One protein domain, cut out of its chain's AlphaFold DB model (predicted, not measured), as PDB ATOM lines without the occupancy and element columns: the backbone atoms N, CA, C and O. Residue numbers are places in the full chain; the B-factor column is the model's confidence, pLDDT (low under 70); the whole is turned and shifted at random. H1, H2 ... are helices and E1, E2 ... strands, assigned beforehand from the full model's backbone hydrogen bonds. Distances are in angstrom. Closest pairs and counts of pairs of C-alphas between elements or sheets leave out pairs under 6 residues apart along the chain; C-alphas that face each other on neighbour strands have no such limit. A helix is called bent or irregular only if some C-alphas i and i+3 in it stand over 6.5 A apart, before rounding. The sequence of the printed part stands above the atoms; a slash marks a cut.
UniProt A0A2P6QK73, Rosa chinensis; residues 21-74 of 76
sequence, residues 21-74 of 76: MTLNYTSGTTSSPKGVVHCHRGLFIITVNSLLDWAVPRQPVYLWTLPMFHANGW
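Overview. This is residues 21 to 74 of the 76 residues of a protein of Rosa chinensis (UniProt A0A2P6QK73). An antiparallel hairpin of two short strands, E1 and E2, and the helix H1 make the two arms of an open V, meeting where E2 passes into H1; from the far end of H1 the chain folds back in a long stretch, residues 54 to 70, across the mouth of the V, and ends as printed in the small helix H2 near E1. The arrangement is hollow, with few contacts between its parts, and residues 48 to 63, which hold the last turns of H1 and part of the returning stretch, stick out from the rest. The printed part has 54 residues with two named strands and two named helices, in the order E1, E2, H1, H2, and its class is mixed, helices and strands. The sheet has the order E1 - E2 and is antiparallel. The whole is loose, with a radius of gyration of the C-alphas of 13.7 A, and elongated, with spans of 42 by 24 by 17 A.

Arrangement. The sheet is made of E1, residues 21 to 25, and E2, residues 35 to 39, which are antiparallel neighbours and form a hairpin. The angle between their N-to-C directions is 159 degrees. C-alphas that face each other are, for instance, those of Leu 23 and Val 37, 4.7 A apart, and those of Met 21 and Cys 39, 5.1 A apart. Across the pair, N 36 and O 24 are within hydrogen-bond range at 2.7 A, and so are N 21 and O 38 at 2.8 A. H1, residues 40 to 53, follows E2 by a tight link with no residue between them. The closest C-alphas of E1 and H1 are those of Met 21 and His 40, 5.5 A apart, the one pair of these two elements within 8 A; their centres are 16.0 A apart. H2, residues 71 to 74, has two pairs of C-alphas within 8 A of E1, the closest being those of Asn 24 and Ala 71 at 6.4 A, and the centres of E1 and H2 are 10.2 A apart. E2 and H2 are apart, and H1 and H2 are apart too. In H1 every pair of O i and N i+4 is within hydrogen-bond range; H2 is too short for such a pair, and its one pair of O i and N i+3 is within range.

Along the chain. E1 begins at C-alpha 21, at (32.166, 50.845, -21.387), and its first and last C-alphas are 13.8 A apart. E2 runs from Gly 35 to Cys 39, 13.0 A from first to last C-alpha. H1, with 14 residues the longest helix, begins at C-alpha 40, at (28.942, 48.582, -25.181), and measures 20.2 A to C-alpha 53, at (14.830, 35.057, -20.218). H2 has four residues and ends at C-alpha 74, at (23.475, 42.747, -11.413). H2 is neither bent nor irregular, but only just: C-alphas 71 and 74 are 6.0 A apart.

Size, cuts and confidence. The two C-alphas farthest apart are those of Ser 31, between E1 and E2, and Arg 58, between H1 and H2, at 42.7 A, while the first and last printed C-alphas, those of Met 21 and Trp 74, are 15.5 A apart. Without residues 48 to 63, which stand free and of which 48 to 53 belong to H1, the body has 38 residues and spans 30 by 23 by 13 A. The link from H1 to H2 is long, with 17 residues, residues 54 to 70, and the link from E1 to E2 is short, with 9. The printed part has no cut. The mean pLDDT of the printed part is 91.4; the model's confidence is under 70 at residues 73 to 74, and the mean of H2 is 71.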
ATOM      1  N   MET A  21      33.201  50.146 -22.150       92.69
ATOM      2  CA  MET A  21      32.166  50.845 -21.387       92.69
ATOM      3  C   MET A  21      32.390  50.711 -19.878       92.69
ATOM      4  O   MET A  21      32.169  51.662 -19.134       92.69
ATOM      5  N   THR A  22      32.828  49.536 -19.403       93.38
ATOM      6  CA  THR A  22      33.044  49.287 -17.968       93.38
ATOM      7  C   THR A  22      34.290  48.439 -17.717       93.38
ATOM      8  O   THR A  22      34.682  47.610 -18.543       93.38
ATOM      9  N   LEU A  23      34.910  48.648 -16.553       94.44
ATOM     10  CA  LEU A  23      36.034  47.862 -16.047       94.44
ATOM     11  C   LEU A  23      35.678  47.322 -14.661       94.44
ATOM     12  O   LEU A  23      35.597  48.072 -13.691       94.44
ATOM     13  N   ASN A  24      35.487  46.010 -14.579       92.56
ATOM     14  CA  ASN A  24      35.275  45.291 -13.325       92.56
ATOM     15  C   ASN A  24      36.574  44.607 -12.884       92.56
ATOM     16  O   ASN A  24      37.399  44.249 -13.720       92.56
ATOM     17  N   TYR A  25      36.755  44.379 -11.584       94.56
ATOM     18  CA  TYR A  25      37.886  43.602 -11.070       94.56
ATOM     19  C   TYR A  25      37.412  42.291 -10.455       94.56
ATOM     20  O   TYR A  25      36.419  42.243  -9.731       94.56
ATOM     21  N   THR A  26      38.144  41.215 -10.729       93.50
ATOM     22  CA  THR A  26      37.931  39.939 -10.041       93.50
ATOM     23  C   THR A  26      38.467  39.995  -8.611       93.50
ATOM     24  O   THR A  26      39.389  40.748  -8.309       93.50
ATOM     25  N   SER A  27      37.920  39.162  -7.722       91.06
ATOM     26  CA  SER A  27      38.304  39.132  -6.301       91.06
ATOM     27  C   SER A  27      39.761  38.732  -6.053       91.06
ATOM     28  O   SER A  27      40.297  39.027  -4.991       91.06
ATOM     29  N   GLY A  28      40.409  38.063  -7.012       90.88
ATOM     30  CA  GLY A  28      41.810  37.672  -6.881       90.88
ATOM     31  C   GLY A  28      42.067  36.604  -5.807       90.88
ATOM     32  O   GLY A  28      43.084  36.637  -5.125       90.88
ATOM     33  N   THR A  29      41.162  35.638  -5.629       90.00
ATOM     34  CA  THR A  29      41.325  34.582  -4.607       90.00
ATOM     35  C   THR A  29      42.518  33.655  -4.859       90.00
ATOM     36  O   THR A  29      43.086  33.119  -3.914       90.00
ATOM     37  N   THR A  30      42.915  33.458  -6.120       90.44
ATOM     38  CA  THR A  30      44.054  32.599  -6.506       90.44
ATOM     39  C   THR A  30      45.329  33.395  -6.813       90.44
ATOM     40  O   THR A  30      46.430  32.857  -6.751       90.44
ATOM     41  N   SER A  31      45.198  34.667  -7.186       93.81
ATOM     42  CA  SER A  31      46.299  35.549  -7.600       93.81
ATOM     43  C   SER A  31      45.842  37.004  -7.542       93.81
ATOM     44  O   SER A  31      44.672  37.257  -7.291       93.81
ATOM     45  N   SER A  32      46.692  37.966  -7.901       94.94
ATOM     46  CA  SER A  32      46.272  39.370  -8.011       94.94
ATOM     47  C   SER A  32      44.977  39.548  -8.836       94.94
ATOM     48  O   SER A  32      44.796  38.835  -9.836       94.94
ATOM     49  N   PRO A  33      44.089  40.481  -8.429       95.81
ATOM     50  CA  PRO A  33      42.892  40.863  -9.173       95.81
ATOM     51  C   PRO A  33      43.170  41.135 -10.649       95.81
ATOM     52  O   PRO A  33      44.185  41.737 -11.004       95.81
ATOM     53  N   LYS A  34      42.245  40.712 -11.510       96.06
ATOM     54  CA  LYS A  34      42.321  40.920 -12.962       96.06
ATOM     55  C   LYS A  34      41.202  41.849 -13.403       96.06
ATOM     56  O   LYS A  34      40.065  41.680 -12.964       96.06
ATOM     57  N   GLY A  35      41.539  42.794 -14.276       95.12
ATOM     58  CA  GLY A  35      40.571  43.668 -14.927       95.12
ATOM     59  C   GLY A  35      39.774  42.914 -15.989       95.12
ATOM     60  O   GLY A  35      40.349  42.219 -16.825       95.12
ATOM     61  N   VAL A  36      38.457  43.060 -15.949       95.19
ATOM     62  CA  VAL A  36      37.500  42.562 -16.934       95.19
ATOM     63  C   VAL A  36      36.892  43.775 -17.621       95.19
ATOM     64  O   VAL A  36      36.146  44.537 -17.006       95.19
ATOM     65  N   VAL A  37      37.252  43.968 -18.888       96.06
ATOM     66  CA  VAL A  37      36.769  45.077 -19.713       96.06
ATOM     67  C   VAL A  37      35.550  44.613 -20.501       96.06
ATOM     68  O   VAL A  37      35.638  43.638 -21.249       96.06
ATOM     69  N   HIS A  38      34.429  45.314 -20.354       94.56
ATOM     70  CA  HIS A  38      33.228  45.079 -21.150       94.56
ATOM     71  C   HIS A  38      33.034  46.187 -22.179       94.56
ATOM     72  O   HIS A  38      33.230  47.361 -21.871       94.56
ATOM     73  N   CYS A  39      32.612  45.807 -23.384       96.12
ATOM     74  CA  CYS A  39      32.229  46.741 -24.436       96.12
ATOM     75  C   CYS A  39      30.733  47.070 -24.402       96.12
ATOM     76  O   CYS A  39      29.939  46.303 -23.845       96.12
ATOM     77  N   HIS A  40      30.345  48.168 -25.055       95.25
ATOM     78  CA  HIS A  40      28.942  48.582 -25.181       95.25
ATOM     79  C   HIS A  40      28.049  47.463 -25.734       95.25
ATOM     80  O   HIS A  40      27.016  47.139 -25.145       95.25
ATOM     81  N   ARG A  41      28.476  46.812 -26.823       96.50
ATOM     82  CA  ARG A  41      27.746  45.711 -27.467       96.50
ATOM     83  C   ARG A  41      27.540  44.535 -26.526       96.50
ATOM     84  O   ARG A  41      26.460  43.952 -26.476       96.50
ATOM     85  N   GLY A  42      28.594  44.182 -25.791       94.75
ATOM     86  CA  GLY A  42      28.582  43.072 -24.849       94.75
ATOM     87  C   GLY A  42      27.537  43.282 -23.763       94.75
ATOM     88  O   GLY A  42      26.733  42.384 -23.536       94.75
ATOM     89  N   LEU A  43      27.519  44.475 -23.160       94.00
ATOM     90  CA  LEU A  43      26.563  44.847 -22.114       94.00
ATOM     91  C   LEU A  43      25.131  44.902 -22.660       94.00
ATOM     92  O   LEU A  43      24.240  44.290 -22.084       94.00
ATOM     93  N   PHE A  44      24.918  45.523 -23.823       93.88
ATOM     94  CA  PHE A  44      23.594  45.591 -24.445       93.88
ATOM     95  C   PHE A  44      22.979  44.205 -24.695       93.88
ATOM     96  O   PHE A  44      21.830  43.954 -24.324       93.88
ATOM     97  N   ILE A  45      23.744  43.289 -25.303       95.75
ATOM     98  CA  ILE A  45      23.260  41.938 -25.629       95.75
ATOM     99  C   ILE A  45      22.836  41.200 -24.364       95.75
ATOM    100  O   ILE A  45      21.775  40.572 -24.344       95.75
ATOM    101  N   ILE A  46      23.646  41.271 -23.310       92.81
ATOM    102  CA  ILE A  46      23.345  40.542 -22.087       92.81
ATOM    103  C   ILE A  46      22.157  41.172 -21.333       92.81
ATOM    104  O   ILE A  46      21.317  40.425 -20.833       92.81
ATOM    105  N   THR A  47      21.982  42.503 -21.357       92.06
ATOM    106  CA  THR A  47      20.779  43.170 -20.817       92.06
ATOM    107  C   THR A  47      19.515  42.677 -21.515       92.06
ATOM    108  O   THR A  47      18.569  42.251 -20.852       92.06
ATOM    109  N   VAL A  48      19.494  42.687 -22.853       94.12
ATOM    110  CA  VAL A  48      18.327  42.237 -23.630       94.12
ATOM    111  C   VAL A  48      18.035  40.761 -23.378       94.12
ATOM    112  O   VAL A  48      16.881  40.396 -23.156       94.12
ATOM    113  N   ASN A  49      19.070  39.918 -23.369       94.94
ATOM    114  CA  ASN A  49      18.916  38.493 -23.101       94.94
ATOM    115  C   ASN A  49      18.276  38.239 -21.729       94.94
ATOM    116  O   ASN A  49      17.335  37.458 -21.631       94.94
ATOM    117  N   SER A  50      18.723  38.945 -20.689       91.44
ATOM    118  CA  SER A  50      18.191  38.785 -19.332       91.44
ATOM    119  C   SER A  50      16.744  39.254 -19.197       91.44
ATOM    120  O   SER A  50      15.949  38.589 -18.537       91.44
ATOM    121  N   LEU A  51      16.358  40.348 -19.866       92.12
ATOM    122  CA  LEU A  51      14.961  40.803 -19.884       92.12
ATOM    123  C   LEU A  51      14.022  39.768 -20.521       92.12
ATOM    124  O   LEU A  51      12.903  39.576 -20.038       92.12
ATOM    125  N   LEU A  52      14.473  39.115 -21.596       94.81
ATOM    126  CA  LEU A  52      13.708  38.083 -22.298       94.81
ATOM    127  C   LEU A  52      13.611  36.794 -21.483       94.81
ATOM    128  O   LEU A  52      12.512  36.273 -21.307       94.81
ATOM    129  N   ASP A  53      14.742  36.308 -20.976       95.12
ATOM    130  CA  ASP A  53      14.830  35.057 -20.218       95.12
ATOM    131  C   ASP A  53      13.966  35.099 -18.948       95.12
ATOM    132  O   ASP A  53      13.281  34.136 -18.612       95.12
ATOM    133  N   TRP A  54      13.909  36.260 -18.288       93.25
ATOM    134  CA  TRP A  54      13.119  36.453 -17.068       93.25
ATOM    135  C   TRP A  54      11.687  36.931 -17.335       93.25
ATOM    136  O   TRP A  54      10.947  37.198 -16.388       93.25
ATOM    137  N   ALA A  55      11.290  37.054 -18.608       95.56
ATOM    138  CA  ALA A  55       9.980  37.552 -19.034       95.56
ATOM    139  C   ALA A  55       9.568  38.849 -18.310       95.56
ATOM    140  O   ALA A  55       8.431  38.995 -17.844       95.56
ATOM    141  N   VAL A  56      10.511  39.789 -18.185       93.88
ATOM    142  CA  VAL A  56      10.314  41.015 -17.406       93.88
ATOM    143  C   VAL A  56       9.146  41.816 -18.002       93.88
ATOM    144  O   VAL A  56       9.151  42.112 -19.203       93.88
ATOM    145  N   PRO A  57       8.121  42.176 -17.202       94.19
ATOM    146  CA  PRO A  57       6.964  42.895 -17.712       94.19
ATOM    147  C   PRO A  57       7.347  44.321 -18.109       94.19
ATOM    148  O   PRO A  57       8.379  44.857 -17.708       94.19
ATOM    149  N   ARG A  58       6.472  44.981 -18.872       94.50
ATOM    150  CA  ARG A  58       6.634  46.415 -19.135       94.50
ATOM    151  C   ARG A  58       6.557  47.186 -17.818       94.50
ATOM    152  O   ARG A  58       5.725  46.867 -16.976       94.50
ATOM    153  N   GLN A  59       7.381  48.227 -17.701       93.75
ATOM    154  CA  GLN A  59       7.444  49.108 -16.528       93.75
ATOM    155  C   GLN A  59       7.708  48.344 -15.211       93.75
ATOM    156  O   GLN A  59       6.943  48.484 -14.255       93.75
ATOM    157  N   PRO A  60       8.773  47.522 -15.144       92.50
ATOM    158  CA  PRO A  60       9.100  46.800 -13.925       92.50
ATOM    159  C   PRO A  60       9.615  47.771 -12.854       92.50
ATOM    160  O   PRO A  60      10.279  48.763 -13.158       92.50
ATOM    161  N   VAL A  61       9.367  47.448 -11.586       92.38
ATOM    162  CA  VAL A  61      10.061  48.086 -10.462       92.38
ATOM    163  C   VAL A  61      11.288  47.238 -10.144       92.38
ATOM    164  O   VAL A  61      11.154  46.104  -9.687       92.38
ATOM    165  N   TYR A  62      12.479  47.772 -10.416       86.44
ATOM    166  CA  TYR A  62      13.746  47.076 -10.196       86.44
ATOM    167  C   TYR A  62      14.384  47.521  -8.875       86.44
ATOM    168  O   TYR A  62      14.740  48.688  -8.710       86.44
ATOM    169  N   LEU A  63      14.521  46.592  -7.923       90.06
ATOM    170  CA  LEU A  63      15.211  46.848  -6.660       90.06
ATOM    171  C   LEU A  63      16.712  46.595  -6.824       90.06
ATOM    172  O   LEU A  63      17.148  45.455  -6.962       90.06
ATOM    173  N   TRP A  64      17.498  47.665  -6.744       88.38
ATOM    174  CA  TRP A  64      18.953  47.603  -6.826       88.38
ATOM    175  C   TRP A  64      19.563  47.261  -5.461       88.38
ATOM    176  O   TRP A  64      19.489  48.061  -4.529       88.38
ATOM    177  N   THR A  65      20.171  46.081  -5.327       89.75
ATOM    178  CA  THR A  65      20.652  45.573  -4.024       89.75
ATOM    179  C   THR A  65      22.171  45.482  -3.896       89.75
ATOM    180  O   THR A  65      22.673  45.361  -2.780       89.75
ATOM    181  N   LEU A  66      22.916  45.556  -5.004       91.38
ATOM    182  CA  LEU A  66      24.364  45.328  -5.025       91.38
ATOM    183  C   LEU A  66      25.153  46.581  -5.448       91.38
ATOM    184  O   LEU A  66      24.668  47.373  -6.246       91.38
ATOM    185  N   PRO A  67      26.396  46.787  -4.982       90.69
ATOM    186  CA  PRO A  67      27.214  47.912  -5.435       90.69
ATOM    187  C   PRO A  67      27.566  47.825  -6.930       90.69
ATOM    188  O   PRO A  67      27.868  46.744  -7.433       90.69
ATOM    189  N   MET A  68      27.637  48.966  -7.628       89.50
ATOM    190  CA  MET A  68      27.977  48.984  -9.064       89.50
ATOM    191  C   MET A  68      29.395  48.487  -9.384       89.50
ATOM    192  O   MET A  68      29.681  48.168 -10.525       89.50
ATOM    193  N   PHE A  69      30.308  48.409  -8.414       87.62
ATOM    194  CA  PHE A  69      31.641  47.839  -8.656       87.62
ATOM    195  C   PHE A  69      31.649  46.302  -8.653       87.62
ATOM    196  O   PHE A  69      32.691  45.693  -8.890       87.62
ATOM    197  N   HIS A  70      30.521  45.660  -8.335       86.88
ATOM    198  CA  HIS A  70      30.404  44.211  -8.319       86.88
ATOM    199  C   HIS A  70      29.543  43.754  -9.494       86.88
ATOM    200  O   HIS A  70      28.327  43.838  -9.395       86.88
ATOM    201  N   ALA A  71      30.162  43.300 -10.598       75.38
ATOM    202  CA  ALA A  71      29.487  42.929 -11.861       75.38
ATOM    203  C   ALA A  71      28.227  43.785 -12.113       75.38
ATOM    204  O   ALA A  71      27.103  43.301 -12.258       75.38
ATOM    205  N   ASN A  72      28.471  45.086 -11.981       74.38
ATOM    206  CA  ASN A  72      27.566  46.215 -12.074       74.38
ATOM    207  C   ASN A  72      26.228  46.134 -11.345       74.38
ATOM    208  O   ASN A  72      25.209  46.611 -11.825       74.38
ATOM    209  N   GLY A  73      26.231  45.579 -10.137       66.69
ATOM    210  CA  GLY A  73      25.059  45.555  -9.270       66.69
ATOM    211  C   GLY A  73      23.927  44.649  -9.771       66.69
ATOM    212  O   GLY A  73      22.834  44.695  -9.215       66.69
ATOM    213  N   TRP A  74      24.250  43.815 -10.772       67.56
ATOM    214  CA  TRP A  74      23.475  42.747 -11.413       67.56
ATOM    215  C   TRP A  74      22.300  43.119 -12.332       67.56
ATOM    216  O   TRP A  74      21.263  42.457 -12.316       67.56
TER     217      TRP A  74